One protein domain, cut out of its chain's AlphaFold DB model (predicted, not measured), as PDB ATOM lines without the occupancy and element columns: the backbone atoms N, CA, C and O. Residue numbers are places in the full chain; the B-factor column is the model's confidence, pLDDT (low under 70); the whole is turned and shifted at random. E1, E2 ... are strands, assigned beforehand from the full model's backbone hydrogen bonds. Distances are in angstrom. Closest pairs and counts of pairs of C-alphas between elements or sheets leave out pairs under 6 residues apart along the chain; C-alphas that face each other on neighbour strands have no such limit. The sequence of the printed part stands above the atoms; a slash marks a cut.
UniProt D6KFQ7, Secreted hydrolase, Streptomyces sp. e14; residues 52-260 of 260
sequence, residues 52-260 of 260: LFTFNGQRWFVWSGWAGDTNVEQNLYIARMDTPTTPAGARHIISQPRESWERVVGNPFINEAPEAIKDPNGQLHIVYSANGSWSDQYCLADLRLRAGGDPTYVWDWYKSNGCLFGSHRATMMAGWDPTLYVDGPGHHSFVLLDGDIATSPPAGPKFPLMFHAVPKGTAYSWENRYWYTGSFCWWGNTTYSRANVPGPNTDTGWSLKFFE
ATOM      1  N   LEU A  52     195.499 192.048 154.833       98.19
ATOM      2  CA  LEU A  52     194.547 190.949 154.667       98.19
ATOM      3  C   LEU A  52     195.328 189.667 154.337       98.19
ATOM      4  O   LEU A  52     196.268 189.684 153.549       98.19
ATOM      5  N   PHE A  53     194.901 188.534 154.884       98.31
ATOM      6  CA  PHE A  53     195.412 187.213 154.517       98.31
ATOM      7  C   PHE A  53     194.319 186.151 154.658       98.31
ATOM      8  O   PHE A  53     193.313 186.363 155.333       98.31
ATOM      9  N   THR A  54     194.512 184.987 154.035       98.19
ATOM     10  CA  THR A  54     193.594 183.848 154.174       98.19
ATOM     11  C   THR A  54     194.278 182.718 154.929       98.19
ATOM     12  O   THR A  54     195.333 182.240 154.525       98.19
ATOM     13  N   PHE A  55     193.659 182.254 156.014       98.44
ATOM     14  CA  PHE A  55     194.146 181.134 156.816       98.44
ATOM     15  C   PHE A  55     193.005 180.156 157.096       98.44
ATOM     16  O   PHE A  55     191.931 180.561 157.542       98.44
ATOM     17  N   ASN A  56     193.224 178.869 156.804       96.88
ATOM     18  CA  ASN A  56     192.223 177.798 156.925       96.88
ATOM     19  C   ASN A  56     190.874 178.127 156.255       96.88
ATOM     20  O   ASN A  56     189.809 177.859 156.804       96.88
ATOM     21  N   GLY A  57     190.926 178.733 155.064       96.44
ATOM     22  CA  GLY A  57     189.740 179.097 154.278       96.44
ATOM     23  C   GLY A  57     188.992 180.343 154.766       96.44
ATOM     24  O   GLY A  57     188.016 180.737 154.136       96.44
ATOM     25  N   GLN A  58     189.447 180.989 155.845       98.00
ATOM     26  CA  GLN A  58     188.883 182.233 156.366       98.00
ATOM     27  C   GLN A  58     189.798 183.412 156.027       98.00
ATOM     28  O   GLN A  58     191.006 183.353 156.262       98.00
ATOM     29  N   ARG A  59     189.214 184.505 155.525       98.31
ATOM     30  CA  ARG A  59     189.913 185.787 155.403       98.31
ATOM     31  C   ARG A  59     190.017 186.474 156.758       98.31
ATOM     32  O   ARG A  59     189.026 186.577 157.484       98.31
ATOM     33  N   TRP A  60     191.195 186.990 157.051       98.75
ATOM     34  CA  TRP A  60     191.511 187.719 158.266       98.75
ATOM     35  C   TRP A  60     192.157 189.045 157.911       98.75
ATOM     36  O   TRP A  60     192.929 189.124 156.958       98.75
ATOM     37  N   PHE A  61     191.862 190.069 158.700       98.81
ATOM     38  CA  PHE A  61     192.546 191.350 158.643       98.81
ATOM     39  C   PHE A  61     193.265 191.571 159.961       98.81
ATOM     40  O   PHE A  61     192.624 191.514 161.011       98.81
ATOM     41  N   VAL A  62     194.575 191.796 159.910       98.88
ATOM     42  CA  VAL A  62     195.401 192.119 161.080       98.88
ATOM     43  C   VAL A  62     195.934 193.535 160.932       98.88
ATOM     44  O   VAL A  62     196.286 193.930 159.826       98.88
ATOM     45  N   TRP A  63     195.947 194.318 162.007       98.94
ATOM     46  CA  TRP A  63     196.379 195.719 161.973       98.94
ATOM     47  C   TRP A  63     196.933 196.179 163.319       98.94
ATOM     48  O   TRP A  63     196.701 195.545 164.353       98.94
ATOM     49  N   SER A  64     197.620 197.319 163.299       98.88
ATOM     50  CA  SER A  64     198.019 198.057 164.495       98.88
ATOM     51  C   SER A  64     196.940 199.054 164.900       98.88
ATOM     52  O   SER A  64     196.480 199.838 164.067       98.88
ATOM     53  N   GLY A  65     196.523 199.073 166.165       98.50
ATOM     54  CA  GLY A  65     195.467 199.984 166.603       98.50
ATOM     55  C   GLY A  65     195.523 200.402 168.065       98.50
ATOM     56  O   GLY A  65     196.256 199.845 168.883       98.50
ATOM     57  N   TRP A  66     194.685 201.375 168.422       98.50
ATOM     58  CA  TRP A  66     194.492 201.790 169.815       98.50
ATOM     59  C   TRP A  66     193.325 201.048 170.463       98.50
ATOM     60  O   TRP A  66     192.308 200.777 169.824       98.50
ATOM     61  N   ALA A  67     193.448 200.739 171.757       97.56
ATOM     62  CA  ALA A  67     192.332 200.186 172.530       97.56
ATOM     63  C   ALA A  67     191.213 201.229 172.702       97.56
ATOM     64  O   ALA A  67     190.055 200.950 172.387       97.56
ATOM     65  N   GLY A  68     191.585 202.432 173.148       96.56
ATOM     66  CA  GLY A  68     190.712 203.599 173.273       96.56
ATOM     67  C   GLY A  68     191.053 204.693 172.261       96.56
ATOM     68  O   GLY A  68     191.473 204.409 171.143       96.56
ATOM     69  N   ASP A  69     190.892 205.950 172.674       96.81
ATOM     70  CA  ASP A  69     191.015 207.126 171.794       96.81
ATOM     71  C   ASP A  69     192.283 207.961 172.056       96.81
ATOM     72  O   ASP A  69     192.444 209.057 171.521       96.81
ATOM     73  N   THR A  70     193.196 207.443 172.882       95.25
ATOM     74  CA  THR A  70     194.423 208.123 173.311       95.25
ATOM     75  C   THR A  70     195.673 207.397 172.830       95.25
ATOM     76  O   THR A  70     195.756 206.171 172.929       95.25
ATOM     77  N   ASN A  71     196.682 208.164 172.416       94.75
ATOM     78  CA  ASN A  71     197.981 207.647 171.993       94.75
ATOM     79  C   ASN A  71     198.845 207.222 173.194       94.75
ATOM     80  O   ASN A  71     199.708 207.974 173.639       94.75
ATOM     81  N   VAL A  72     198.565 206.044 173.744       94.12
ATOM     82  CA  VAL A  72     199.335 205.455 174.857       94.12
ATOM     83  C   VAL A  72     200.021 204.152 174.462       94.12
ATOM     84  O   VAL A  72     201.088 203.823 174.978       94.12
ATOM     85  N   GLU A  73     199.400 203.401 173.556       96.25
ATOM     86  CA  GLU A  73     199.834 202.071 173.159       96.25
ATOM     87  C   GLU A  73     199.222 201.699 171.806       96.25
ATOM     88  O   GLU A  73     198.024 201.907 171.582       96.25
ATOM     89  N   GLN A  74     200.039 201.111 170.938       98.31
ATOM     90  CA  GLN A  74     199.595 200.417 169.738       98.31
ATOM     91  C   GLN A  74     199.646 198.902 169.972       98.31
ATOM     92  O   GLN A  74     200.676 198.364 170.381       98.31
ATOM     93  N   ASN A  75     198.521 198.234 169.726       98.81
ATOM     94  CA  ASN A  75     198.337 196.792 169.881       98.81
ATOM     95  C   ASN A  75     198.023 196.155 168.529       98.81
ATOM     96  O   ASN A  75     197.439 196.808 167.664       98.81
ATOM     97  N   LEU A  76     198.309 194.861 168.392       98.94
ATOM     98  CA  LEU A  76     197.885 194.103 167.220       98.94
ATOM     99  C   LEU A  76     196.495 193.526 167.440       98.94
ATOM    100  O   LEU A  76     196.247 192.813 168.421       98.94
ATOM    101  N   TYR A  77     195.614 193.809 166.490       98.94
ATOM    102  CA  TYR A  77     194.263 193.276 166.448       98.94
ATOM    103  C   TYR A  77     194.061 192.437 165.201       98.94
ATOM    104  O   TYR A  77     194.665 192.704 164.166       98.94
ATOM    105  N   ILE A  78     193.161 191.465 165.297       98.94
ATOM    106  CA  ILE A  78     192.697 190.656 164.177       98.94
ATOM    107  C   ILE A  78     191.165 190.638 164.130       98.94
ATOM    108  O   ILE A  78     190.498 190.640 165.168       98.94
ATOM    109  N   ALA A  79     190.596 190.612 162.929       98.75
ATOM    110  CA  ALA A  79     189.164 190.442 162.694       98.75
ATOM    111  C   ALA A  79     188.932 189.530 161.488       98.75
ATOM    112  O   ALA A  79     189.770 189.444 160.585       98.75
ATOM    113  N   ARG A  80     187.782 188.848 161.463       98.56
ATOM    114  CA  ARG A  80     187.344 188.121 160.268       98.56
ATOM    115  C   ARG A  80     186.933 189.116 159.189       98.56
ATOM    116  O   ARG A  80     186.548 190.244 159.484       98.56
ATOM    117  N   MET A  81     186.992 188.677 157.941       98.44
ATOM    118  CA  MET A  81     186.529 189.435 156.783       98.44
ATOM    119  C   MET A  81     185.588 188.554 155.956       98.44
ATOM    120  O   MET A  81     185.945 187.421 155.626       98.44
ATOM    121  N   ASP A  82     184.410 189.065 155.599       97.81
ATOM    122  CA  ASP A  82     183.471 188.365 154.703       97.81
ATOM    123  C   ASP A  82     183.917 188.502 153.242       97.81
ATOM    124  O   ASP A  82     183.892 187.556 152.450       97.81
ATOM    125  N   THR A  83     184.398 189.693 152.894       97.25
ATOM    126  CA  THR A  83     184.985 190.031 151.595       97.25
ATOM    127  C   THR A  83     186.311 190.757 151.826       97.25
ATOM    128  O   THR A  83     186.556 191.205 152.945       97.25
ATOM    129  N   PRO A  84     187.155 190.966 150.801       97.25
ATOM    130  CA  PRO A  84     188.367 191.773 150.959       97.25
ATOM    131  C   PRO A  84     188.132 193.200 151.492       97.25
ATOM    132  O   PRO A  84     189.057 193.836 151.979       97.25
ATOM    133  N   THR A  85     186.902 193.720 151.436       97.38
ATOM    134  CA  THR A  85     186.578 195.091 151.857       97.38
ATOM    135  C   THR A  85     185.574 195.164 153.010       97.38
ATOM    136  O   THR A  85     185.153 196.258 153.382       97.38
ATOM    137  N   THR A  86     185.155 194.031 153.579       97.81
ATOM    138  CA  THR A  86     184.087 193.977 154.593       97.81
ATOM    139  C   THR A  86     184.540 193.195 155.826       97.81
ATOM    140  O   THR A  86     184.525 191.962 155.795       97.81
ATOM    141  N   PRO A  87     184.935 193.893 156.908       97.56
ATOM    142  CA  PRO A  87     185.167 193.281 158.212       97.56
ATOM    143  C   PRO A  87     183.898 192.644 158.779       97.56
ATOM    144  O   PRO A  87     182.797 193.154 158.578       97.56
ATOM    145  N   ALA A  88     184.072 191.551 159.514       96.50
ATOM    146  CA  ALA A  88     182.998 190.760 160.092       96.50
ATOM    147  C   ALA A  88     183.277 190.451 161.570       96.50
ATOM    148  O   ALA A  88     184.342 189.946 161.934       96.50
ATOM    149  N   GLY A  89     182.285 190.709 162.425       95.06
ATOM    150  CA  GLY A  89     182.364 190.433 163.859       95.06
ATOM    151  C   GLY A  89     183.187 191.454 164.648       95.06
ATOM    152  O   GLY A  89     183.264 192.627 164.292       95.06
ATOM    153  N   ALA A  90     183.749 191.008 165.772       97.88
ATOM    154  CA  ALA A  90     184.538 191.842 166.673       97.88
ATOM    155  C   ALA A  90     186.013 191.913 166.246       97.88
ATOM    156  O   ALA A  90     186.505 191.078 165.484       97.88
ATOM    157  N   ARG A  91     186.737 192.899 166.787       97.56
ATOM    158  CA  ARG A  91     188.203 192.883 166.783       97.56
ATOM    159  C   ARG A  91     188.712 192.120 168.001       97.56
ATOM    160  O   ARG A  91     188.170 192.262 169.095       97.56
ATOM    161  N   HIS A  92     189.785 191.366 167.821       98.81
ATOM    162  CA  HIS A  92     190.410 190.567 168.869       98.81
ATOM    163  C   HIS A  92     191.861 190.992 169.040       98.81
ATOM    164  O   HIS A  92     192.584 191.100 168.056       98.81
ATOM    165  N   ILE A  93     192.290 191.242 170.276       98.75
ATOM    166  CA  ILE A  93     193.697 191.532 170.577       98.75
ATOM    167  C   ILE A  93     194.491 190.231 170.458       98.75
ATOM    168  O   ILE A  93     194.125 189.240 171.087       98.75
ATOM    169  N   ILE A  94     195.589 190.252 169.702       98.81
ATOM    170  CA  ILE A  94     196.519 189.115 169.592       98.81
ATOM    171  C   ILE A  94     197.912 189.434 170.133       98.81
ATOM    172  O   ILE A  94     198.647 188.525 170.506       98.81
ATOM    173  N   SER A  95     198.270 190.717 170.235       98.75
ATOM    174  CA  SER A  95     199.485 191.146 170.925       98.75
ATOM    175  C   SER A  95     199.343 192.537 171.507       98.75
ATOM    176  O   SER A  95     198.685 193.413 170.946       98.75
ATOM    177  N   GLN A  96     200.013 192.720 172.637       98.50
ATOM    178  CA  GLN A  96     200.253 194.007 173.260       98.50
ATOM    179  C   GLN A  96     201.739 194.092 173.620       98.50
ATOM    180  O   GLN A  96     202.316 193.054 173.969       98.50
ATOM    181  N   PRO A  97     202.355 195.286 173.611       98.12
ATOM    182  CA  PRO A  97     203.749 195.456 173.993       98.12
ATOM    183  C   PRO A  97     203.847 195.273 175.504       98.12
ATOM    184  O   PRO A  97     203.543 196.187 176.273       98.12
ATOM    185  N   ARG A  98     204.149 194.063 175.965       96.56
ATOM    186  CA  ARG A  98     204.164 193.665 177.387       96.56
ATOM    187  C   ARG A  98     205.547 193.211 177.818       96.56
ATOM    188  O   ARG A  98     205.860 193.318 179.002       96.56
ATOM    189  N   GLU A  99     206.366 192.777 176.869       97.81
ATOM    190  CA  GLU A  99     207.721 192.338 177.138       97.81
ATOM    191  C   GLU A  99     208.649 193.533 177.366       97.81
ATOM    192  O   GLU A  99     208.475 194.611 176.791       97.81
ATOM    193  N   SER A 100     209.677 193.353 178.195       97.75
ATOM    194  CA  SER A 100     210.627 194.429 178.505       97.75
ATOM    195  C   SER A 100     211.391 194.915 177.269       97.75
ATOM    196  O   SER A 100     211.699 196.101 177.169       97.75
ATOM    197  N   TRP A 101     211.666 194.021 176.315       98.25
ATOM    198  CA  TRP A 101     212.365 194.340 175.068       98.25
ATOM    199  C   TRP A 101     211.494 195.109 174.054       98.25
ATOM    200  O   TRP A 101     212.038 195.749 173.158       98.25
ATOM    201  N   GLU A 102     210.165 195.124 174.227       98.62
ATOM    202  CA  GLU A 102     209.216 195.916 173.418       98.62
ATOM    203  C   GLU A 102     209.031 197.352 173.934       98.62
ATOM    204  O   GLU A 102     208.287 198.144 173.352       98.62
ATOM    205  N   ARG A 103     209.629 197.672 175.088       98.25
ATOM    206  CA  ARG A 103     209.340 198.889 175.860       98.25
ATOM    207  C   ARG A 103     210.563 199.765 176.095       98.25
ATOM    208  O   ARG A 103     210.484 200.716 176.871       98.25
ATOM    209  N   VAL A 104     211.680 199.467 175.436       98.19
ATOM    210  CA  VAL A 104     212.960 200.142 175.697       98.19
ATOM    211  C   VAL A 104     212.963 201.606 175.256       98.19
ATOM    212  O   VAL A 104     213.679 202.411 175.842       98.19
ATOM    213  N   VAL A 105     212.131 201.971 174.274       97.38
ATOM    214  CA  VAL A 105     211.981 203.363 173.801       97.38
ATOM    215  C   VAL A 105     211.080 204.200 174.719       97.38
ATOM    216  O   VAL A 105     211.203 205.422 174.756       97.38
ATOM    217  N   GLY A 106     210.203 203.562 175.497       96.06
ATOM    218  CA  GLY A 106     209.229 204.245 176.349       96.06
ATOM    219  C   GLY A 106     207.867 204.469 175.683       96.06
ATOM    220  O   GLY A 106     207.535 203.847 174.679       96.06
ATOM    221  N   ASN A 107     207.049 205.323 176.302       95.12
ATOM    222  CA  ASN A 107     205.676 205.611 175.877       95.12
ATOM    223  C   ASN A 107     205.659 206.562 174.652       95.12
ATOM    224  O   ASN A 107     206.366 207.573 174.693       95.12
ATOM    225  N   PRO A 108     204.844 206.295 173.609       97.12
ATOM    226  CA  PRO A 108     203.890 205.183 173.501       97.12
ATOM    227  C   PRO A 108     204.561 203.854 173.156       97.12
ATOM    228  O   PRO A 108     205.503 203.807 172.371       97.12
ATOM    229  N   PHE A 109     204.050 202.766 173.739       98.25
ATOM    230  CA  PHE A 109     204.552 201.415 173.475       98.25
ATOM    231  C   PHE A 109     203.925 200.847 172.204       98.25
ATOM    232  O   PHE A 109     202.715 200.968 172.008       98.25
ATOM    233  N   ILE A 110     204.733 200.222 171.350       98.69
ATOM    234  CA  ILE A 110     204.337 199.939 169.969       98.69
ATOM    235  C   ILE A 110     204.473 198.451 169.640       98.69
ATOM    236  O   ILE A 110     205.548 197.867 169.789       98.69
ATOM    237  N   ASN A 111     203.392 197.861 169.135       98.88
ATOM    238  CA  ASN A 111     203.421 196.755 168.183       98.88
ATOM    239  C   ASN A 111     202.690 197.228 166.922       98.88
ATOM    240  O   ASN A 111     201.507 197.549 167.013       98.88
ATOM    241  N   GLU A 112     203.366 197.286 165.777       98.88
ATOM    242  CA  GLU A 112     202.791 197.787 164.522       98.88
ATOM    243  C   GLU A 112     203.279 197.006 163.294       98.88
ATOM    244  O   GLU A 112     204.027 196.041 163.437       98.88
ATOM    245  N   ALA A 113     202.837 197.395 162.092       98.69
ATOM    246  CA  ALA A 113     203.220 196.761 160.827       98.69
ATOM    247  C   ALA A 113     203.167 195.214 160.804       98.69
ATOM    248  O   ALA A 113     204.181 194.570 160.513       98.69
ATOM    249  N   PRO A 114     202.018 194.600 161.154       98.81
ATOM    250  CA  PRO A 114     201.873 193.154 161.116       98.81
ATOM    251  C   PRO A 114     201.891 192.612 159.680       98.81
ATOM    252  O   PRO A 114     201.177 193.102 158.811       98.81
ATOM    253  N   GLU A 115     202.618 191.521 159.473       98.56
ATOM    254  CA  GLU A 115     202.644 190.730 158.246       98.56
ATOM    255  C   GLU A 115     202.431 189.253 158.565       98.56
ATOM    256  O   GLU A 115     203.061 188.684 159.463       98.56
ATOM    257  N   ALA A 116     201.527 188.617 157.824       98.50
ATOM    258  CA  ALA A 116     201.208 187.210 158.009       98.50
ATOM    259  C   ALA A 116     202.122 186.313 157.165       98.50
ATOM    260  O   ALA A 116     202.426 186.611 156.011       98.50
ATOM    261  N   ILE A 117     202.509 185.166 157.719       98.62
ATOM    262  CA  ILE A 117     203.258 184.129 157.005       98.62
ATOM    263  C   ILE A 117     202.934 182.753 157.596       98.62
ATOM    264  O   ILE A 117     202.524 182.642 158.751       98.62
ATOM    265  N   LYS A 118     203.059 181.688 156.801       98.31
ATOM    266  CA  LYS A 118     202.733 180.319 157.214       98.31
ATOM    267  C   LYS A 118     203.982 179.448 157.254       98.31
ATOM    268  O   LYS A 118     204.707 179.368 156.265       98.31
ATOM    269  N   ASP A 119     204.201 178.777 158.375       98.44
ATOM    270  CA  ASP A 119     205.380 177.939 158.567       98.44
ATOM    271  C   ASP A 119     205.304 176.600 157.797       98.44
ATOM    272  O   ASP A 119     204.245 176.231 157.269       98.44
ATOM    273  N   PRO A 120     206.412 175.838 157.718       98.00
ATOM    274  CA  PRO A 120     206.448 174.531 157.058       98.00
ATOM    275  C   PRO A 120     205.490 173.484 157.646       98.00
ATOM    276  O   PRO A 120     205.171 172.511 156.966       98.00
ATOM    277  N   ASN A 121     205.027 173.671 158.884       97.62
ATOM    278  CA  ASN A 121     204.047 172.807 159.542       97.62
ATOM    279  C   ASN A 121     202.602 173.302 159.339       97.62
ATOM    280  O   ASN A 121     201.660 172.670 159.818       97.62
ATOM    281  N   GLY A 122     202.407 174.415 158.628       98.06
ATOM    282  CA  GLY A 122     201.105 175.018 158.376       98.06
ATOM    283  C   GLY A 122     200.594 175.926 159.497       98.06
ATOM    284  O   GLY A 122     199.438 176.344 159.429       98.06
ATOM    285  N   GLN A 123     201.402 176.244 160.511       98.56
ATOM    286  CA  GLN A 123     201.024 177.188 161.564       98.56
ATOM    287  C   GLN A 123     201.105 178.628 161.055       98.56
ATOM    288  O   GLN A 123     201.952 178.981 160.233       98.56
ATOM    289  N   LEU A 124     200.195 179.465 161.551       98.88
ATOM    290  CA  LEU A 124     200.159 180.887 161.237       98.88
ATOM    291  C   LEU A 124     201.149 181.647 162.117       98.88
ATOM    292  O   LEU A 124     201.154 181.483 163.338       98.88
ATOM    293  N   HIS A 125     201.920 182.524 161.492       98.88
ATOM    294  CA  HIS A 125     202.738 183.526 162.150       98.88
ATOM    295  C   HIS A 125     202.262 184.928 161.780       98.88
ATOM    296  O   HIS A 125     201.904 185.172 160.628       98.88
ATOM    297  N   ILE A 126     202.306 185.845 162.746       98.94
ATOM    298  CA  ILE A 126     202.197 187.290 162.522       98.94
ATOM    299  C   ILE A 126     203.512 187.921 162.964       98.94
ATOM    300  O   ILE A 126     203.806 187.965 164.159       98.94
ATOM    301  N   VAL A 127     204.303 188.391 162.008       98.94
ATOM    302  CA  VAL A 127     205.542 189.129 162.264       98.94
ATOM    303  C   VAL A 127     205.212 190.608 162.310       98.94
ATOM    304  O   VAL A 127     204.425 191.081 161.504       98.94
ATOM    305  N   TYR A 128     205.776 191.349 163.248       98.94
ATOM    306  CA  TYR A 128     205.427 192.745 163.483       98.94
ATOM    307  C   TYR A 128     206.647 193.539 163.926       98.94
ATOM    308  O   TYR A 128     207.630 192.971 164.406       98.94
ATOM    309  N   SER A 129     206.566 194.858 163.799       98.88
ATOM    310  CA  SER A 129     207.558 195.763 164.366       98.88
ATOM    311  C   SER A 129     207.233 196.102 165.819       98.88
ATOM    312  O   SER A 129     206.088 196.415 166.151       98.88
ATOM    313  N   ALA A 130     208.245 196.114 166.678       98.69
ATOM    314  CA  ALA A 130     208.166 196.582 168.056       98.69
ATOM    315  C   ALA A 130     209.039 197.824 168.280       98.69
ATOM    316  O   ALA A 130     209.955 198.095 167.501       98.69
ATOM    317  N   ASN A 131     208.788 198.525 169.394       98.38
ATOM    318  CA  ASN A 131     209.401 199.811 169.755       98.38
ATOM    319  C   ASN A 131     209.011 200.968 168.811       98.38
ATOM    320  O   ASN A 131     208.300 200.789 167.826       98.38
ATOM    321  N   GLY A 132     209.414 202.195 169.149       95.25
ATOM    322  CA  GLY A 132     209.075 203.378 168.358       95.25
ATOM    323  C   GLY A 132     209.856 203.452 167.045       95.25
ATOM    324  O   GLY A 132     211.083 203.409 167.065       95.25
ATOM    325  N   SER A 133     209.164 203.665 165.920       96.19
ATOM    326  CA  SER A 133     209.762 203.813 164.575       96.19
ATOM    327  C   SER A 133     210.645 205.056 164.390       96.19
ATOM    328  O   SER A 133     211.137 205.314 163.294       96.19
ATOM    329  N   TRP A 134     210.814 205.850 165.447       96.31
ATOM    330  CA  TRP A 134     211.718 206.996 165.558       96.31
ATOM    331  C   TRP A 134     213.023 206.647 166.298       96.31
ATOM    332  O   TRP A 134     213.771 207.547 166.672       96.31
ATOM    333  N   SER A 135     213.292 205.364 166.550       97.88
ATOM    334  CA  SER A 135     214.478 204.888 167.263       97.88
ATOM    335  C   SER A 135     215.128 203.704 166.550       97.88
ATOM    336  O   SER A 135     214.469 202.857 165.961       97.88
ATOM    337  N   ASP A 136     216.442 203.606 166.704       98.19
ATOM    338  CA  ASP A 136     217.272 202.457 166.337       98.19
ATOM    339  C   ASP A 136     216.941 201.155 167.097       98.19
ATOM    340  O   ASP A 136     217.411 200.083 166.721       98.19
ATOM    341  N   GLN A 137     216.114 201.225 168.145       98.50
ATOM    342  CA  GLN A 137     215.553 200.067 168.850       98.50
ATOM    343  C   GLN A 137     214.369 199.424 168.113       98.50
ATOM    344  O   GLN A 137     213.855 198.398 168.570       98.50
ATOM    345  N   TYR A 138     213.907 200.021 167.007       98.62
ATOM    346  CA  TYR A 138     212.887 199.423 166.152       98.62
ATOM    347  C   TYR A 138     213.353 198.043 165.672       98.62
ATOM    348  O   TYR A 138     214.503 197.864 165.268       98.62
ATOM    349  N   CYS A 139     212.499 197.035 165.802       98.81
ATOM    350  CA  CYS A 139     212.889 195.659 165.517       98.81
ATOM    351  C   CYS A 139     211.692 194.820 165.085       98.81
ATOM    352  O   CYS A 139     210.559 195.145 165.429       98.81
ATOM    353  N   LEU A 140     211.937 193.705 164.397       98.94
ATOM    354  CA  LEU A 140     210.913 192.700 164.129       98.94
ATOM    355  C   LEU A 140     210.860 191.651 165.238       98.94
ATOM    356  O   LEU A 140     211.896 191.177 165.708       98.94
ATOM    357  N   ALA A 141     209.652 191.231 165.584       98.81
ATOM    358  CA  ALA A 141     209.337 190.079 166.421       98.81
ATOM    359  C   ALA A 141     208.152 189.321 165.810       98.81
ATOM    360  O   ALA A 141     207.560 189.789 164.838       98.81
ATOM    361  N   ASP A 142     207.790 188.153 166.342       98.25
ATOM    362  CA  ASP A 142     206.644 187.410 165.818       98.25
ATOM    363  C   ASP A 142     205.742 186.801 166.894       98.25
ATOM    364  O   ASP A 142     206.097 186.658 168.068       98.25
ATOM    365  N   LEU A 143     204.529 186.474 166.456       98.88
ATOM    366  CA  LEU A 143     203.545 185.665 167.154       98.88
ATOM    367  C   LEU A 143     203.348 184.375 166.362       98.88
ATOM    368  O   LEU A 143     202.940 184.437 165.204       98.88
ATOM    369  N   ARG A 144     203.555 183.217 166.988       98.81
ATOM    370  CA  ARG A 144     203.221 181.902 166.431       98.81
ATOM    371  C   ARG A 144     201.904 181.412 167.017       98.81
ATOM    372  O   ARG A 144     201.799 181.211 168.229       98.81
ATOM    373  N   LEU A 145     200.905 181.194 166.170       98.88
ATOM    374  CA  LEU A 145     199.671 180.528 166.571       98.88
ATOM    375  C   LEU A 145     199.975 179.047 166.806       98.88
ATOM    376  O   LEU A 145     200.508 178.374 165.917       98.88
ATOM    377  N   ARG A 146     199.636 178.514 167.984       98.38
ATOM    378  CA  ARG A 146     199.833 177.085 168.274       98.38
ATOM    379  C   ARG A 146     199.103 176.198 167.262       98.38
ATOM    380  O   ARG A 146     198.104 176.605 166.665       98.38
ATOM    381  N   ALA A 147     199.541 174.950 167.122       97.56
ATOM    382  CA  ALA A 147     198.855 173.989 166.265       97.56
ATOM    383  C   ALA A 147     197.379 173.840 166.693       97.56
ATOM    384  O   ALA A 147     197.074 173.639 167.874       97.56
ATOM    385  N   GLY A 148     196.461 173.997 165.733       96.94
ATOM    386  CA  GLY A 148     195.016 174.002 165.995       96.94
ATOM    387  C   GLY A 148     194.540 175.134 166.920       96.94
ATOM    388  O   GLY A 148     193.543 174.957 167.620       96.94
ATOM    389  N   GLY A 149     195.282 176.241 167.005       97.88
ATOM    390  CA  GLY A 149     194.906 177.425 167.775       97.88
ATOM    391  C   GLY A 149     193.790 178.236 167.117       97.88
ATOM    392  O   GLY A 149     193.629 178.220 165.895       97.88
ATOM    393  N   ASP A 150     193.034 178.959 167.935       98.38
ATOM    394  CA  ASP A 150     192.043 179.945 167.513       98.38
ATOM    395  C   ASP A 150     192.719 181.318 167.324       98.38
ATOM    396  O   ASP A 150     193.185 181.900 168.308       98.38
ATOM    397  N   PRO A 151     192.749 181.886 166.098       98.62
ATOM    398  CA  PRO A 151     193.340 183.203 165.849       98.62
ATOM    399  C   PRO A 151     192.746 184.333 166.705       98.62
ATOM    400  O   PRO A 151     193.404 185.350 166.906       98.62
ATOM    401  N   THR A 152     191.522 184.170 167.218       98.62
ATOM    402  CA  THR A 152     190.817 185.180 168.024       98.62
ATOM    403  C   THR A 152     191.096 185.090 169.525       98.62
ATOM    404  O   THR A 152     190.693 185.980 170.280       98.62
ATOM    405  N   TYR A 153     191.806 184.050 169.971       98.62
ATOM    406  CA  TYR A 153     192.134 183.839 171.375       98.62
ATOM    407  C   TYR A 153     193.603 184.170 171.647       98.62
ATOM    408  O   TYR A 153     194.509 183.445 171.245       98.62
ATOM    409  N   VAL A 154     193.851 185.265 172.373       98.38
ATOM    410  CA  VAL A 154     195.206 185.794 172.629       98.38
ATOM    411  C   VAL A 154     196.174 184.749 173.200       98.38
ATOM    412  O   VAL A 154     197.342 184.720 172.830       98.38
ATOM    413  N   TRP A 155     195.691 183.832 174.045       98.06
ATOM    414  CA  TRP A 155     196.528 182.808 174.676       98.06
ATOM    415  C   TRP A 155     196.800 181.583 173.793       98.06
ATOM    416  O   TRP A 155     197.493 180.664 174.233       98.06
ATOM    417  N   ASP A 156     196.326 181.559 172.549       98.62
ATOM    418  CA  ASP A 156     196.785 180.595 171.543       98.62
ATOM    419  C   ASP A 156     198.013 181.091 170.766       98.62
ATOM    420  O   ASP A 156     198.669 180.296 170.089       98.62
ATOM    421  N   TRP A 157     198.372 182.366 170.921       98.81
ATOM    422  CA  TRP A 157     199.572 182.959 170.344       98.81
ATOM    423  C   TRP A 157     200.757 182.863 171.313       98.81
ATOM    424  O   TRP A 157     200.658 183.172 172.505       98.81
ATOM    425  N   TYR A 158     201.903 182.435 170.792       98.81
ATOM    426  CA  TYR A 158     203.190 182.468 171.478       98.81
ATOM    427  C   TYR A 158     204.042 183.566 170.858       98.81
ATOM    428  O   TYR A 158     204.276 183.553 169.654       98.81
ATOM    429  N   LYS A 159     204.508 184.508 171.673       98.75
ATOM    430  CA  LYS A 159     205.391 185.593 171.237       98.75
ATOM    431  C   LYS A 159     206.852 185.136 171.269       98.75
ATOM    432  O   LYS A 159     207.224 184.365 172.156       98.75
ATOM    433  N   SER A 160     207.678 185.608 170.335       98.69
ATOM    434  CA  SER A 160     209.128 185.396 170.395       98.69
ATOM    435  C   SER A 160     209.723 185.915 171.710       98.69
ATOM    436  O   SER A 160     209.278 186.910 172.278       98.69
ATOM    437  N   ASN A 161     210.795 185.276 172.185       98.50
ATOM    438  CA  ASN A 161     211.465 185.651 173.441       98.50
ATOM    439  C   ASN A 161     212.369 186.902 173.303       98.50
ATOM    440  O   ASN A 161     213.327 187.058 174.059       98.50
ATOM    441  N   GLY A 162     212.136 187.741 172.294       98.69
ATOM    442  CA  GLY A 162     212.972 188.880 171.919       98.69
ATOM    443  C   GLY A 162     212.783 189.274 170.455       98.69
ATOM    444  O   GLY A 162     212.078 188.595 169.701       98.69
ATOM    445  N   CYS A 163     213.469 190.338 170.040       98.81
ATOM    446  CA  CYS A 163     213.555 190.731 168.637       98.81
ATOM    447  C   CYS A 163     214.245 189.630 167.809       98.81
ATOM    448  O   CYS A 163     215.271 189.078 168.214       98.81
ATOM    449  N   LEU A 164     213.696 189.340 166.632       98.81
ATOM    450  CA  LEU A 164     214.258 188.435 165.629       98.81
ATOM    451  C   LEU A 164     215.086 189.181 164.574       98.81
ATOM    452  O   LEU A 164     215.953 188.587 163.942       98.81
ATOM    453  N   PHE A 165     214.841 190.476 164.375       98.81
ATOM    454  CA  PHE A 165     215.640 191.322 163.487       98.81
ATOM    455  C   PHE A 165     215.738 192.722 164.075       98.81
ATOM    456  O   PHE A 165     214.728 193.400 164.211       98.81
ATOM    457  N   GLY A 166     216.933 193.140 164.479       98.56
ATOM    458  CA  GLY A 166     217.132 194.385 165.213       98.56
ATOM    459  C   GLY A 166     218.609 194.672 165.441       98.56
ATOM    460  O   GLY A 166     219.464 193.837 165.158       98.56
ATOM    461  N   SER A 167     218.913 195.854 165.964       98.19
ATOM    462  CA  SER A 167     220.286 196.391 165.970       98.19
ATOM    463  C   SER A 167     220.984 196.291 167.325       98.19
ATOM    464  O   SER A 167     222.201 196.453 167.424       98.19
ATOM    465  N   HIS A 168     220.232 195.948 168.373       98.12
ATOM    466  CA  HIS A 168     220.691 195.984 169.758       98.12
ATOM    467  C   HIS A 168     220.645 194.605 170.413       98.12
ATOM    468  O   HIS A 168     219.582 194.061 170.690       98.12
ATOM    469  N   ARG A 169     221.813 194.046 170.751       98.25
ATOM    470  CA  ARG A 169     221.934 192.709 171.376       98.25
ATOM    471  C   ARG A 169     221.062 192.535 172.626       98.25
ATOM    472  O   ARG A 169     220.635 191.418 172.893       98.25
ATOM    473  N   ALA A 170     220.814 193.597 173.392       98.19
ATOM    474  CA  ALA A 170     220.044 193.534 174.634       98.19
ATOM    475  C   ALA A 170     218.552 193.198 174.429       98.19
ATOM    476  O   ALA A 170     217.941 192.626 175.326       98.19
ATOM    477  N   THR A 171     217.973 193.531 173.272       98.31
ATOM    478  CA  THR A 171     216.558 193.260 172.944       98.31
ATOM    479  C   THR A 171     216.379 192.030 172.056       98.31
ATOM    480  O   THR A 171     215.278 191.497 171.940       98.31
ATOM    481  N   MET A 172     217.461 191.551 171.443       98.62
ATOM    482  CA  MET A 172     217.446 190.417 170.526       98.62
ATOM    483  C   MET A 172     217.260 189.077 171.242       98.62
ATOM    484  O   MET A 172     217.931 188.782 172.237       98.62
ATOM    485  N   MET A 173     216.444 188.209 170.640       98.12
ATOM    486  CA  MET A 173     216.289 186.812 171.034       98.12
ATOM    487  C   MET A 173     217.658 186.114 171.108       98.12
ATOM    488  O   MET A 173     218.568 186.365 170.306       98.12
ATOM    489  N   ALA A 174     217.843 185.247 172.105       97.38
ATOM    490  CA  ALA A 174     219.076 184.479 172.248       97.38
ATOM    491  C   ALA A 174     219.282 183.553 171.032       97.38
ATOM    492  O   ALA A 174     218.377 182.811 170.662       97.38
ATOM    493  N   GLY A 175     220.470 183.595 170.417       96.31
ATOM    494  CA  GLY A 175     220.804 182.820 169.207       96.31
ATOM    495  C   GLY A 175     220.549 183.532 167.867       96.31
ATOM    496  O   GLY A 175     220.826 182.956 166.807       96.31
ATOM    497  N   TRP A 176     220.041 184.767 167.907       97.88
ATOM    498  CA  TRP A 176     219.957 185.684 166.767       97.88
ATOM    499  C   TRP A 176     221.057 186.737 166.855       97.88
ATOM    500  O   TRP A 176     221.520 187.058 167.946       97.88
ATOM    501  N   ASP A 177     221.455 187.310 165.729       97.50
ATOM    502  CA  ASP A 177     222.520 188.310 165.685       97.50
ATOM    503  C   ASP A 177     221.946 189.691 165.360       97.50
ATOM    504  O   ASP A 177     221.009 189.780 164.564       97.50
ATOM    505  N   PRO A 178     222.457 190.766 165.987       98.25
ATOM    506  CA  PRO A 178     222.081 192.112 165.598       98.25
ATOM    507  C   PRO A 178     222.523 192.437 164.169       98.25
ATOM    508  O   PRO A 178     223.511 191.886 163.679       98.25
ATOM    509  N   THR A 179     221.846 193.391 163.538       98.31
ATOM    510  CA  THR A 179     222.258 193.940 162.241       98.31
ATOM    511  C   THR A 179     223.664 194.553 162.288       98.31
ATOM    512  O   THR A 179     224.066 195.232 163.244       98.31
ATOM    513  N   LEU A 180     224.435 194.319 161.228       97.75
ATOM    514  CA  LEU A 180     225.788 194.832 161.032       97.75
ATOM    515  C   LEU A 180     225.787 196.153 160.260       97.75
ATOM    516  O   LEU A 180     226.612 197.011 160.576       97.75
ATOM    517  N   TYR A 181     224.886 196.327 159.289       98.06
ATOM    518  CA  TYR A 181     224.929 197.435 158.327       98.06
ATOM    519  C   TYR A 181     223.834 198.479 158.511       98.06
ATOM    520  O   TYR A 181     224.012 199.623 158.084       98.06
ATOM    521  N   VAL A 182     222.727 198.122 159.157       98.38
ATOM    522  CA  VAL A 182     221.601 199.038 159.372       98.38
ATOM    523  C   VAL A 182     221.177 199.112 160.832       98.38
ATOM    524  O   VAL A 182     221.399 198.181 161.601       98.38
ATOM    525  N   ASP A 183     220.542 200.217 161.202       98.44
ATOM    526  CA  ASP A 183     219.918 200.456 162.493       98.44
ATOM    527  C   ASP A 183     218.388 200.470 162.353       98.44
ATOM    528  O   ASP A 183     217.844 200.962 161.359       98.44
ATOM    529  N   GLY A 184     217.696 199.929 163.355       98.31
ATOM    530  CA  GLY A 184     216.239 199.908 163.484       98.31
ATOM    531  C   GLY A 184     215.469 199.324 162.289       98.31
ATOM    532  O   GLY A 184     214.626 200.045 161.738       98.31
ATOM    533  N   PRO A 185     215.747 198.078 161.847       98.62
ATOM    534  CA  PRO A 185     215.010 197.451 160.759       98.62
ATOM    535  C   PRO A 185     213.561 197.149 161.158       98.62
ATOM    536  O   PRO A 185     213.297 196.562 162.208       98.62
ATOM    537  N   GLY A 186     212.608 197.482 160.291       98.19
ATOM    538  CA  GLY A 186     211.211 197.146 160.535       98.19
ATOM    539  C   GLY A 186     210.271 197.483 159.388       98.19
ATOM    540  O   GLY A 186     210.703 197.794 158.276       98.19
ATOM    541  N   HIS A 187     208.973 197.353 159.679       98.50
ATOM    542  CA  HIS A 187     207.847 197.472 158.742       98.50
ATOM    543  C   HIS A 187     208.169 196.770 157.420       98.50
ATOM    544  O   HIS A 187     208.213 197.365 156.342       98.50
ATOM    545  N   HIS A 188     208.519 195.499 157.568       97.88
ATOM    546  CA  HIS A 188     208.877 194.632 156.467       97.88
ATOM    547  C   HIS A 188     207.660 194.158 155.673       97.88
ATOM    548  O   HIS A 188     206.536 194.274 156.144       97.88
ATOM    549  N   SER A 189     207.916 193.556 154.515       94.94
ATOM    550  CA  SER A 189     206.951 192.740 153.783       94.94
ATOM    551  C   SER A 189     207.598 191.439 153.313       94.94
ATOM    552  O   SER A 189     208.777 191.405 152.933       94.94
ATOM    553  N   PHE A 190     206.804 190.370 153.282       94.75
ATOM    554  CA  PHE A 190     207.170 189.115 152.632       94.75
ATOM    555  C   PHE A 190     206.788 189.154 151.152       94.75
ATOM    556  O   PHE A 190     205.643 189.431 150.796       94.75
ATOM    557  N   VAL A 191     207.738 188.839 150.267       89.94
ATOM    558  CA  VAL A 191     207.487 188.799 148.819       89.94
ATOM    559  C   VAL A 191     206.872 187.449 148.449       89.94
ATOM    560  O   VAL A 191     207.562 186.525 148.021       89.94
ATOM    561  N   LEU A 192     205.564 187.322 148.671       93.12
ATOM    562  CA  LEU A 192     204.784 186.117 148.377       93.12
ATOM    563  C   LEU A 192     204.055 186.246 147.037       93.12
ATOM    564  O   LEU A 192     203.667 187.345 146.630       93.12
ATOM    565  N   LEU A 193     203.827 185.118 146.361       93.38
ATOM    566  CA  LEU A 193     203.034 185.104 145.135       93.38
ATOM    567  C   LEU A 193     201.610 185.558 145.467       93.38
ATOM    568  O   LEU A 193     200.979 185.020 146.373       93.38
ATOM    569  N   ASP A 194     201.133 186.586 144.766       93.38
ATOM    570  CA  ASP A 194     199.825 187.216 144.994       93.38
ATOM    571  C   ASP A 194     199.601 187.767 146.427       93.38
ATOM    572  O   ASP A 194     198.515 188.258 146.747       93.38
ATOM    573  N   GLY A 195     200.631 187.787 147.280       92.62
ATOM    574  CA  GLY A 195     200.496 188.072 148.714       92.62
ATOM    575  C   GLY A 195     199.803 186.951 149.499       92.62
ATOM    576  O   GLY A 195     199.287 187.205 150.583       92.62
ATOM    577  N   ASP A 196     199.739 185.733 148.953       95.88
ATOM    578  CA  ASP A 196     199.076 184.597 149.588       95.88
ATOM    579  C   ASP A 196     200.039 183.838 150.513       95.88
ATOM    580  O   ASP A 196     201.041 183.259 150.086       95.88
ATOM    581  N   ILE A 197     199.703 183.766 151.804       97.44
ATOM    582  CA  ILE A 197     200.480 182.999 152.784       97.44
ATOM    583  C   ILE A 197     200.487 181.493 152.489       97.44
ATOM    584  O   ILE A 197     201.330 180.768 153.019       97.44
ATOM    585  N   ALA A 198     199.604 180.984 151.627       96.50
ATOM    586  CA  ALA A 198     199.688 179.614 151.141       96.50
ATOM    587  C   ALA A 198     200.938 179.360 150.285       96.50
ATOM    588  O   ALA A 198     201.386 178.215 150.232       96.50
ATOM    589  N   THR A 199     201.535 180.405 149.704       96.50
ATOM    590  CA  THR A 199     202.807 180.340 148.968       96.50
ATOM    591  C   THR A 199     204.006 180.710 149.840       96.50
ATOM    592  O   THR A 199     205.063 181.067 149.318       96.50
ATOM    593  N   SER A 200     203.845 180.668 151.167       97.19
ATOM    594  CA  SER A 200     204.964 180.830 152.093       97.19
ATOM    595  C   SER A 200     206.067 179.814 151.780       97.19
ATOM    596  O   SER A 200     205.776 178.680 151.386       97.19
ATOM    597  N   PRO A 201     207.337 180.204 151.942       95.88
ATOM    598  CA  PRO A 201     208.446 179.360 151.545       95.88
ATOM    599  C   PRO A 201     208.590 178.081 152.379       95.88
ATOM    600  O   PRO A 201     208.253 178.088 153.564       95.88
ATOM    601  N   PRO A 202     209.170 177.004 151.815       95.56
ATOM    602  CA  PRO A 202     209.589 175.840 152.589       95.56
ATOM    603  C   PRO A 202     210.800 176.158 153.482       95.56
ATOM    604  O   PRO A 202     211.497 177.158 153.298       95.56
ATOM    605  N   ALA A 203     211.098 175.269 154.433       94.44
ATOM    606  CA  ALA A 203     212.337 175.338 155.205       94.44
ATOM    607  C   ALA A 203     213.582 175.107 154.333       94.44
ATOM    608  O   ALA A 203     213.540 174.346 153.366       94.44
ATOM    609  N   GLY A 204     214.711 175.706 154.730       92.69
ATOM    610  CA  GLY A 204     216.022 175.513 154.103       92.69
ATOM    611  C   GLY A 204     216.523 176.747 153.345       92.69
ATOM    612  O   GLY A 204     217.462 177.385 153.827       92.69
ATOM    613  N   PRO A 205     215.949 177.102 152.178       93.56
ATOM    614  CA  PRO A 205     216.404 178.253 151.406       93.56
ATOM    615  C   PRO A 205     216.121 179.588 152.103       93.56
ATOM    616  O   PRO A 205     215.229 179.704 152.944       93.56
ATOM    617  N   LYS A 206     216.877 180.613 151.701       95.81
ATOM    618  CA  LYS A 206     216.580 182.007 152.028       95.81
ATOM    619  C   LYS A 206     215.634 182.594 150.984       95.81
ATOM    620  O   LYS A 206     215.793 182.321 149.796       95.81
ATOM    621  N   PHE A 207     214.697 183.423 151.426       95.88
ATOM    622  CA  PHE A 207     213.683 184.058 150.589       95.88
ATOM    623  C   PHE A 207     213.756 185.577 150.685       95.88
ATOM    624  O   PHE A 207     214.085 186.079 151.760       95.88
ATOM    625  N   PRO A 208     213.469 186.312 149.594       94.25
ATOM    626  CA  PRO A 208     213.528 187.765 149.596       94.25
ATOM    627  C   PRO A 208     212.582 188.402 150.614       94.25
ATOM    628  O   PRO A 208     211.444 187.972 150.808       94.25
ATOM    629  N   LEU A 209     213.076 189.471 151.215       94.94
ATOM    630  CA  LEU A 209     212.417 190.309 152.205       94.94
ATOM    631  C   LEU A 209     212.658 191.760 151.782       94.94
ATOM    632  O   LEU A 209     213.754 192.088 151.325       94.94
ATOM    633  N   MET A 210     211.673 192.629 151.980       97.25
ATOM    634  CA  MET A 210     211.873 194.076 151.903       97.25
ATOM    635  C   MET A 210     211.554 194.691 153.258       97.25
ATOM    636  O   MET A 210     210.609 194.262 153.909       97.25
ATOM    637  N   PHE A 211     212.344 195.662 153.695       98.25
ATOM    638  CA  PHE A 211     212.168 196.349 154.973       98.25
ATOM    639  C   PHE A 211     212.698 197.776 154.873       98.25
ATOM    640  O   PHE A 211     213.384 198.117 153.908       98.25
ATOM    641  N   HIS A 212     212.398 198.619 155.858       98.56
ATOM    642  CA  HIS A 212     213.093 199.894 155.999       98.56
ATOM    643  C   HIS A 212     214.044 199.874 157.187       98.56
ATOM    644  O   HIS A 212     213.799 199.179 158.170       98.56
ATOM    645  N   ALA A 213     215.106 200.669 157.108       98.56
ATOM    646  CA  ALA A 213     216.060 200.879 158.191       98.56
ATOM    647  C   ALA A 213     216.844 202.182 157.964       98.56
ATOM    648  O   ALA A 213     216.638 202.861 156.956       98.56
ATOM    649  N   VAL A 214     217.749 202.526 158.879       98.62
ATOM    650  CA  VAL A 214     218.701 203.641 158.741       98.62
ATOM    651  C   VAL A 214     220.113 203.069 158.540       98.62
ATOM    652  O   VAL A 214     220.461 202.117 159.232       98.62
ATOM    653  N   PRO A 215     220.965 203.594 157.638       98.06
ATOM    654  CA  PRO A 215     222.345 203.121 157.519       98.06
ATOM    655  C   PRO A 215     223.124 203.308 158.827       98.06
ATOM    656  O   PRO A 215     223.114 204.400 159.404       98.06
ATOM    657  N   LYS A 216     223.859 202.284 159.267       96.25
ATOM    658  CA  LYS A 216     224.608 202.337 160.527       96.25
ATOM    659  C   LYS A 216     225.630 203.470 160.543       96.25
ATOM    660  O   LYS A 216     226.309 203.732 159.551       96.25
ATOM    661  N   GLY A 217     225.742 204.144 161.686       96.56
ATOM    662  CA  GLY A 217     226.564 205.353 161.834       96.56
ATOM    663  C   GLY A 217     225.871 206.642 161.377       96.56
ATOM    664  O   GLY A 217     226.451 207.719 161.508       96.56
ATOM    665  N   THR A 218     224.629 206.556 160.894       97.69
ATOM    666  CA  THR A 218     223.755 207.709 160.644       97.69
ATOM    667  C   THR A 218     222.850 207.930 161.853       97.69
ATOM    668  O   THR A 218     222.359 206.975 162.450       97.69
ATOM    669  N   ALA A 219     222.601 209.188 162.228       96.69
ATOM    670  CA  ALA A 219     221.653 209.491 163.300       96.69
ATOM    671  C   ALA A 219     220.245 208.998 162.926       96.69
ATOM    672  O   ALA A 219     219.754 209.290 161.831       96.69
ATOM    673  N   TYR A 220     219.588 208.272 163.833       97.06
ATOM    674  CA  TYR A 220     218.266 207.722 163.556       97.06
ATOM    675  C   TYR A 220     217.208 208.832 163.506       97.06
ATOM    676  O   TYR A 220     217.032 209.583 164.464       97.06
ATOM    677  N   SER A 221     216.494 208.925 162.385       96.69
ATOM    678  CA  SER A 221     215.313 209.775 162.210       96.69
ATOM    679  C   SER A 221     214.415 209.184 161.125       96.69
ATOM    680  O   SER A 221     214.859 208.351 160.328       96.69
ATOM    681  N   TRP A 222     213.152 209.612 161.062       96.81
ATOM    682  CA  TRP A 222     212.233 209.125 160.033       96.81
ATOM    683  C   TRP A 222     212.690 209.469 158.613       96.81
ATOM    684  O   TRP A 222     212.461 208.666 157.711       96.81
ATOM    685  N   GLU A 223     213.338 210.620 158.429       97.62
ATOM    686  CA  GLU A 223     213.859 211.122 157.151       97.62
ATOM    687  C   GLU A 223     215.060 210.317 156.647       97.62
ATOM    688  O   GLU A 223     215.303 210.271 155.445       97.62
ATOM    689  N   ASN A 224     215.789 209.664 157.554       97.81
ATOM    690  CA  ASN A 224     216.954 208.846 157.219       97.81
ATOM    691  C   ASN A 224     216.597 207.379 156.940       97.81
ATOM    692  O   ASN A 224     217.492 206.575 156.671       97.81
ATOM    693  N   ARG A 225     215.310 207.007 157.006       98.06
ATOM    694  CA  ARG A 225     214.869 205.649 156.677       98.06
ATOM    695  C   ARG A 225     214.891 205.433 155.169       98.06
ATOM    696  O   ARG A 225     214.296 206.198 154.414       98.06
ATOM    697  N   TYR A 226     215.520 204.344 154.750       97.25
ATOM    698  CA  TYR A 226     215.576 203.911 153.359       97.25
ATOM    699  C   TYR A 226     215.026 202.496 153.208       97.25
ATOM    700  O   TYR A 226     214.931 201.758 154.189       97.25
ATOM    701  N   TRP A 227     214.642 202.119 151.988       96.62
ATOM    702  CA  TRP A 227     214.221 200.753 151.686       96.62
ATOM    703  C   TRP A 227     215.436 199.867 151.436       96.62
ATOM    704  O   TRP A 227     216.323 200.211 150.657       96.62
ATOM    705  N   TYR A 228     215.433 198.703 152.068       97.44
ATOM    706  CA  TYR A 228     216.441 197.670 151.926       97.44
ATOM    707  C   TYR A 228     215.782 196.384 151.460       97.44
ATOM    708  O   TYR A 228     214.633 196.081 151.795       97.44
ATOM    709  N   THR A 229     216.538 195.606 150.698       96.50
ATOM    710  CA  THR A 229     216.217 194.212 150.439       96.50
ATOM    711  C   THR A 229     217.151 193.350 151.262       96.50
ATOM    712  O   THR A 229     218.338 193.632 151.364       96.50
ATOM    713  N   GLY A 230     216.595 192.300 151.840       95.62
ATOM    714  CA  GLY A 230     217.339 191.290 152.567       95.62
ATOM    715  C   GLY A 230     216.757 189.924 152.264       95.62
ATOM    716  O   GLY A 230     216.102 189.697 151.238       95.62
ATOM    717  N   SER A 231     216.953 188.996 153.185       97.06
ATOM    718  CA  SER A 231     216.322 187.690 153.101       97.06
ATOM    719  C   SER A 231     215.912 187.152 154.459       97.06
ATOM    720  O   SER A 231     216.370 187.615 155.499       97.06
ATOM    721  N   PHE A 232     215.056 186.141 154.457       97.62
ATOM    722  CA  PHE A 232     214.697 185.396 155.653       97.62
ATOM    723  C   PHE A 232     214.684 183.894 155.373       97.62
ATOM    724  O   PHE A 232     214.587 183.468 154.222       97.62
ATOM    725  N   CYS A 233     214.772 183.075 156.413       97.75
ATOM    726  CA  CYS A 233     214.492 181.646 156.317       97.75
ATOM    727  C   CYS A 233     213.814 181.124 157.584       97.75
ATOM    728  O   CYS A 233     213.913 181.721 158.660       97.75
ATOM    729  N   TRP A 234     213.151 179.977 157.455       98.31
ATOM    730  CA  TRP A 234     212.613 179.248 158.596       98.31
ATOM    731  C   TRP A 234     213.726 178.611 159.428       98.31
ATOM    732  O   TRP A 234     214.607 177.929 158.900       98.31
ATOM    733  N   TRP A 235     213.646 178.793 160.743       97.75
ATOM    734  CA  TRP A 235     214.591 178.278 161.728       97.75
ATOM    735  C   TRP A 235     213.879 177.370 162.735       97.75
ATOM    736  O   TRP A 235     213.065 177.817 163.544       97.75
ATOM    737  N   GLY A 236     214.138 176.067 162.637       97.31
ATOM    738  CA  GLY A 236     213.433 175.043 163.409       97.31
ATOM    739  C   GLY A 236     213.950 174.886 164.838       97.31
ATOM    740  O   GLY A 236     214.955 175.479 165.221       97.31
ATOM    741  N   ASN A 237     213.262 174.040 165.611       97.38
ATOM    742  CA  ASN A 237     213.589 173.732 167.008       97.38
ATOM    743  C   ASN A 237     213.713 174.987 167.895       97.38
ATOM    744  O   ASN A 237     214.550 175.060 168.795       97.38
ATOM    745  N   THR A 238     212.883 175.994 167.615       98.31
ATOM    746  CA  THR A 238     212.884 177.263 168.336       98.31
ATOM    747  C   THR A 238     211.747 177.282 169.346       98.31
ATOM    748  O   THR A 238     210.570 177.168 168.983       98.31
ATOM    749  N   THR A 239     212.105 177.445 170.618       98.50
ATOM    750  CA  THR A 239     211.158 177.464 171.736       98.50
ATOM    751  C   THR A 239     210.783 178.890 172.100       98.50
ATOM    752  O   THR A 239     211.649 179.688 172.455       98.50
ATOM    753  N   TYR A 240     209.490 179.191 172.055       98.50
ATOM    754  CA  TYR A 240     208.906 180.407 172.611       98.50
ATOM    755  C   TYR A 240     208.384 180.096 174.004       98.50
ATOM    756  O   TYR A 240     207.908 178.988 174.256       98.50
ATOM    757  N   SER A 241     208.512 181.053 174.914       97.81
ATOM    758  CA  SER A 241     208.169 180.887 176.321       97.81
ATOM    759  C   SER A 241     207.264 182.009 176.801       97.81
ATOM    760  O   SER A 241     207.306 183.122 176.289       97.81
ATOM    761  N   ARG A 242     206.428 181.702 177.784       96.50
ATOM    762  CA  ARG A 242     205.495 182.635 178.413       96.50
ATOM    763  C   ARG A 242     205.248 182.211 179.852       96.50
ATOM    764  O   ARG A 242     205.493 181.063 180.219       96.50
ATOM    765  N   ALA A 243     204.762 183.131 180.671       95.94
ATOM    766  CA  ALA A 243     204.498 182.874 182.080       95.94
ATOM    767  C   ALA A 243     203.203 183.554 182.518       95.94
ATOM    768  O   ALA A 243     202.836 184.594 181.980       95.94
ATOM    769  N   ASN A 244     202.558 182.993 183.544       95.12
ATOM    770  CA  ASN A 244     201.343 183.537 184.163       95.12
ATOM    771  C   ASN A 244     200.135 183.627 183.211       95.12
ATOM    772  O   ASN A 244     199.339 184.560 183.299       95.12
ATOM    773  N   VAL A 245     199.994 182.656 182.303       96.06
ATOM    774  CA  VAL A 245     198.915 182.600 181.305       96.06
ATOM    775  C   VAL A 245     198.340 181.182 181.203       96.06
ATOM    776  O   VAL A 245     199.016 180.229 181.592       96.06
ATOM    777  N   PRO A 246     197.108 181.001 180.694       97.00
ATOM    778  CA  PRO A 246     196.546 179.672 180.470       97.00
ATOM    779  C   PRO A 246     197.316 178.842 179.426       97.00
ATOM    780  O   PRO A 246     197.855 179.372 178.455       97.00
ATOM    781  N   GLY A 247     197.269 177.515 179.575       95.75
ATOM    782  CA  GLY A 247     197.864 176.556 178.637       95.75
ATOM    783  C   GLY A 247     199.356 176.291 178.883       95.75
ATOM    784  O   GLY A 247     199.883 176.649 179.934       95.75
ATOM    785  N   PRO A 248     200.049 175.625 177.941       97.50
ATOM    786  CA  PRO A 248     201.481 175.381 178.063       97.50
ATOM    787  C   PRO A 248     202.276 176.693 178.109       97.50
ATOM    788  O   PRO A 248     201.944 177.672 177.439       97.50
ATOM    789  N   ASN A 249     203.348 176.703 178.898       98.00
ATOM    790  CA  ASN A 249     204.240 177.860 179.030       98.00
ATOM    791  C   ASN A 249     205.327 177.900 177.953       98.00
ATOM    792  O   ASN A 249     206.078 178.867 177.870       98.00
ATOM    793  N   THR A 250     205.428 176.855 177.140       98.19
ATOM    794  CA  THR A 250     206.412 176.747 176.070       98.19
ATOM    795  C   THR A 250     205.789 176.109 174.847       98.19
ATOM    796  O   THR A 250     204.991 175.182 174.975       98.19
ATOM    797  N   ASP A 251     206.225 176.555 173.679       98.25
ATOM    798  CA  ASP A 251     205.893 175.961 172.391       98.25
ATOM    799  C   ASP A 251     207.180 175.890 171.568       98.25
ATOM    800  O   ASP A 251     207.908 176.883 171.470       98.25
ATOM    801  N   THR A 252     207.495 174.726 171.004       98.56
ATOM    802  CA  THR A 252     208.711 174.506 170.206       98.56
ATOM    803  C   THR A 252     208.317 174.202 168.771       98.56
ATOM    804  O   THR A 252     207.556 173.275 168.515       98.56
ATOM    805  N   GLY A 253     208.860 174.967 167.829       98.25
ATOM    806  CA  GLY A 253     208.490 174.868 166.421       98.25
ATOM    807  C   GLY A 253     209.398 175.713 165.538       98.25
ATOM    808  O   GLY A 253     210.600 175.831 165.800       98.25
ATOM    809  N   TRP A 254     208.822 176.297 164.492       98.50
ATOM    810  CA  TRP A 254     209.529 177.178 163.570       98.50
ATOM    811  C   TRP A 254     209.561 178.622 164.070       98.50
ATOM    812  O   TRP A 254     208.625 179.097 164.701       98.50
ATOM    813  N   SER A 255     210.656 179.313 163.794       98.12
ATOM    814  CA  SER A 255     210.820 180.761 163.921       98.12
ATOM    815  C   SER A 255     211.464 181.287 162.637       98.12
ATOM    816  O   SER A 255     211.686 180.523 161.695       98.12
ATOM    817  N   LEU A 256     211.785 182.573 162.579       97.94
ATOM    818  CA  LEU A 256     212.362 183.225 161.409       97.94
ATOM    819  C   LEU A 256     213.746 183.773 161.739       97.94
ATOM    820  O   LEU A 256     213.924 184.478 162.732       97.94
ATOM    821  N   LYS A 257     214.729 183.487 160.884       97.50
ATOM    822  CA  LYS A 257     215.994 184.228 160.849       97.50
ATOM    823  C   LYS A 257     215.969 185.209 159.694       97.50
ATOM    824  O   LYS A 257     215.672 184.815 158.570       97.50
ATOM    825  N   PHE A 258     216.319 186.454 159.986       98.06
ATOM    826  CA  PHE A 258     216.411 187.541 159.023       98.06
ATOM    827  C   PHE A 258     217.878 187.858 158.734       98.06
ATOM    828  O   PHE A 258     218.751 187.667 159.581       98.06
ATOM    829  N   PHE A 259     218.132 188.325 157.521       96.06
ATOM    830  CA  PHE A 259     219.440 188.708 157.018       96.06
ATOM    831  C   PHE A 259     219.255 190.009 156.241       96.06
ATOM    832  O   PHE A 259     218.428 190.054 155.328       96.06
ATOM    833  N   GLU A 260     219.993 191.043 156.626       92.94
ATOM    834  CA  GLU A 260     220.121 192.284 155.850       92.94
ATOM    835  C   GLU A 260     220.879 192.073 154.533       92.94
ATOM    836  O   GLU A 260     221.633 191.073 154.419       92.94
TER     837      GLU A 260
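Overview. This is residues 52 to 260 of the 260 residues of the protein "Secreted hydrolase" of Streptomyces sp. e14 (UniProt D6KFQ7). Two strongly twisted sheets make a partial sandwich with crossed strands: a small sheet, E9 to E12, curled like part of a barrel, wraps round the half of a larger sheet that is made of E5 to E8, while the other half, E1 to E4, reaches out beyond it with no strand of the small sheet over it. E6 and E7 are in the middle of the whole, and long loops fill in around the strands. The printed part has 209 residues, with no named helix and twelve named strands, E1 to E12 in order; the class is all strand, though under half of the residues are in named elements. The larger sheet is branched and mixed, with E3 and E5 its one parallel pair; the smaller has the order E9, E10, E11, E12 and is antiparallel. The whole is compact and rounded, with a radius of gyration of the C-alphas of 16.2 A and spans of 45 by 43 by 37 A.

Along the chain. E1, residues 52 to 55, begins at C-alpha 52 at (194.547, 190.949, 154.667). E2 is residues 58 to 65, 21.5 A long; E3, residues 73 to 83, is 28.8 A long and bends by 53 degrees at residue 80. E4, residues 86 to 95, bends by 82 degrees at residue 89. E5, residues 109 to 118, begins at C-alpha 109 at (204.552, 201.415, 173.475), is 26.7 A long and bends by 55 degrees at residue 113. E6 is residues 124 to 130, E7 residues 139 to 145 and E8 residues 157 to 159. E9, residues 182 to 190, and E10, residues 207 to 215, each bend by 69 degrees, at residues 187 and 212. E11, residues 226 to 241, is the longest strand by residues, 33.3 A from first to last C-alpha, and bends by 98 degrees at residue 237. E12, residues 250 to 259, is 26.0 A long, bends by 66 degrees at residue 253 and ends at C-alpha 259 at (219.440, 188.708, 157.018).

Arrangement. E1 to E4 form a meander, each strand the antiparallel neighbour of the one before: N 53 and O 60 are 2.9 A apart in the hairpin E1 and E2, N 63 and O 77 3.0 A in E2 and E3, and N 78 and O 92 2.8 A in E3 and E4. E3 has E2 on one side and both E4 and E5 on the other side. Its pairing is staggered: E5 is parallel to it beside residues 73 to 75, with N 74 and O 109 at 2.9 A. E5 to E8 form a second meander, with N 115 and O 127 at 2.8 A, N 128 and O 141 at 2.9 A, and N 144 and O 158 at 2.8 A. E9 to E12 form a third, with N 183 and O 214 at 2.7 A, N 211 and O 228 at 3.0 A, and N 235 and O 255 at 2.8 A. The two sheets form a sandwich, two sheets face to face, with strands at 53 degrees. Between them, the closest C-alphas of E5 and E9 are those of Ala 113 and His 187, 5.1 A apart; those of E8 and E11 are Tyr 158 and Tyr 240, 6.2 A apart. E7 and E12 are near each other, with 13 pairs of C-alphas within 10 A. E2 and E10 are apart.

Size, cuts and confidence. The C-alphas of Asp 82 and Gly 217, the two farthest apart, are 46.9 A from each other. The printed part has no cut and ends at residue 260, the chain's last. The long links are E4 to E5, E7 to E8, E8 to E9 and E9 to E10; the 22 residues from E8 to E9 lead from one sheet to the other. The mean pLDDT of the printed part is 97.5, and no printed residue is under 70.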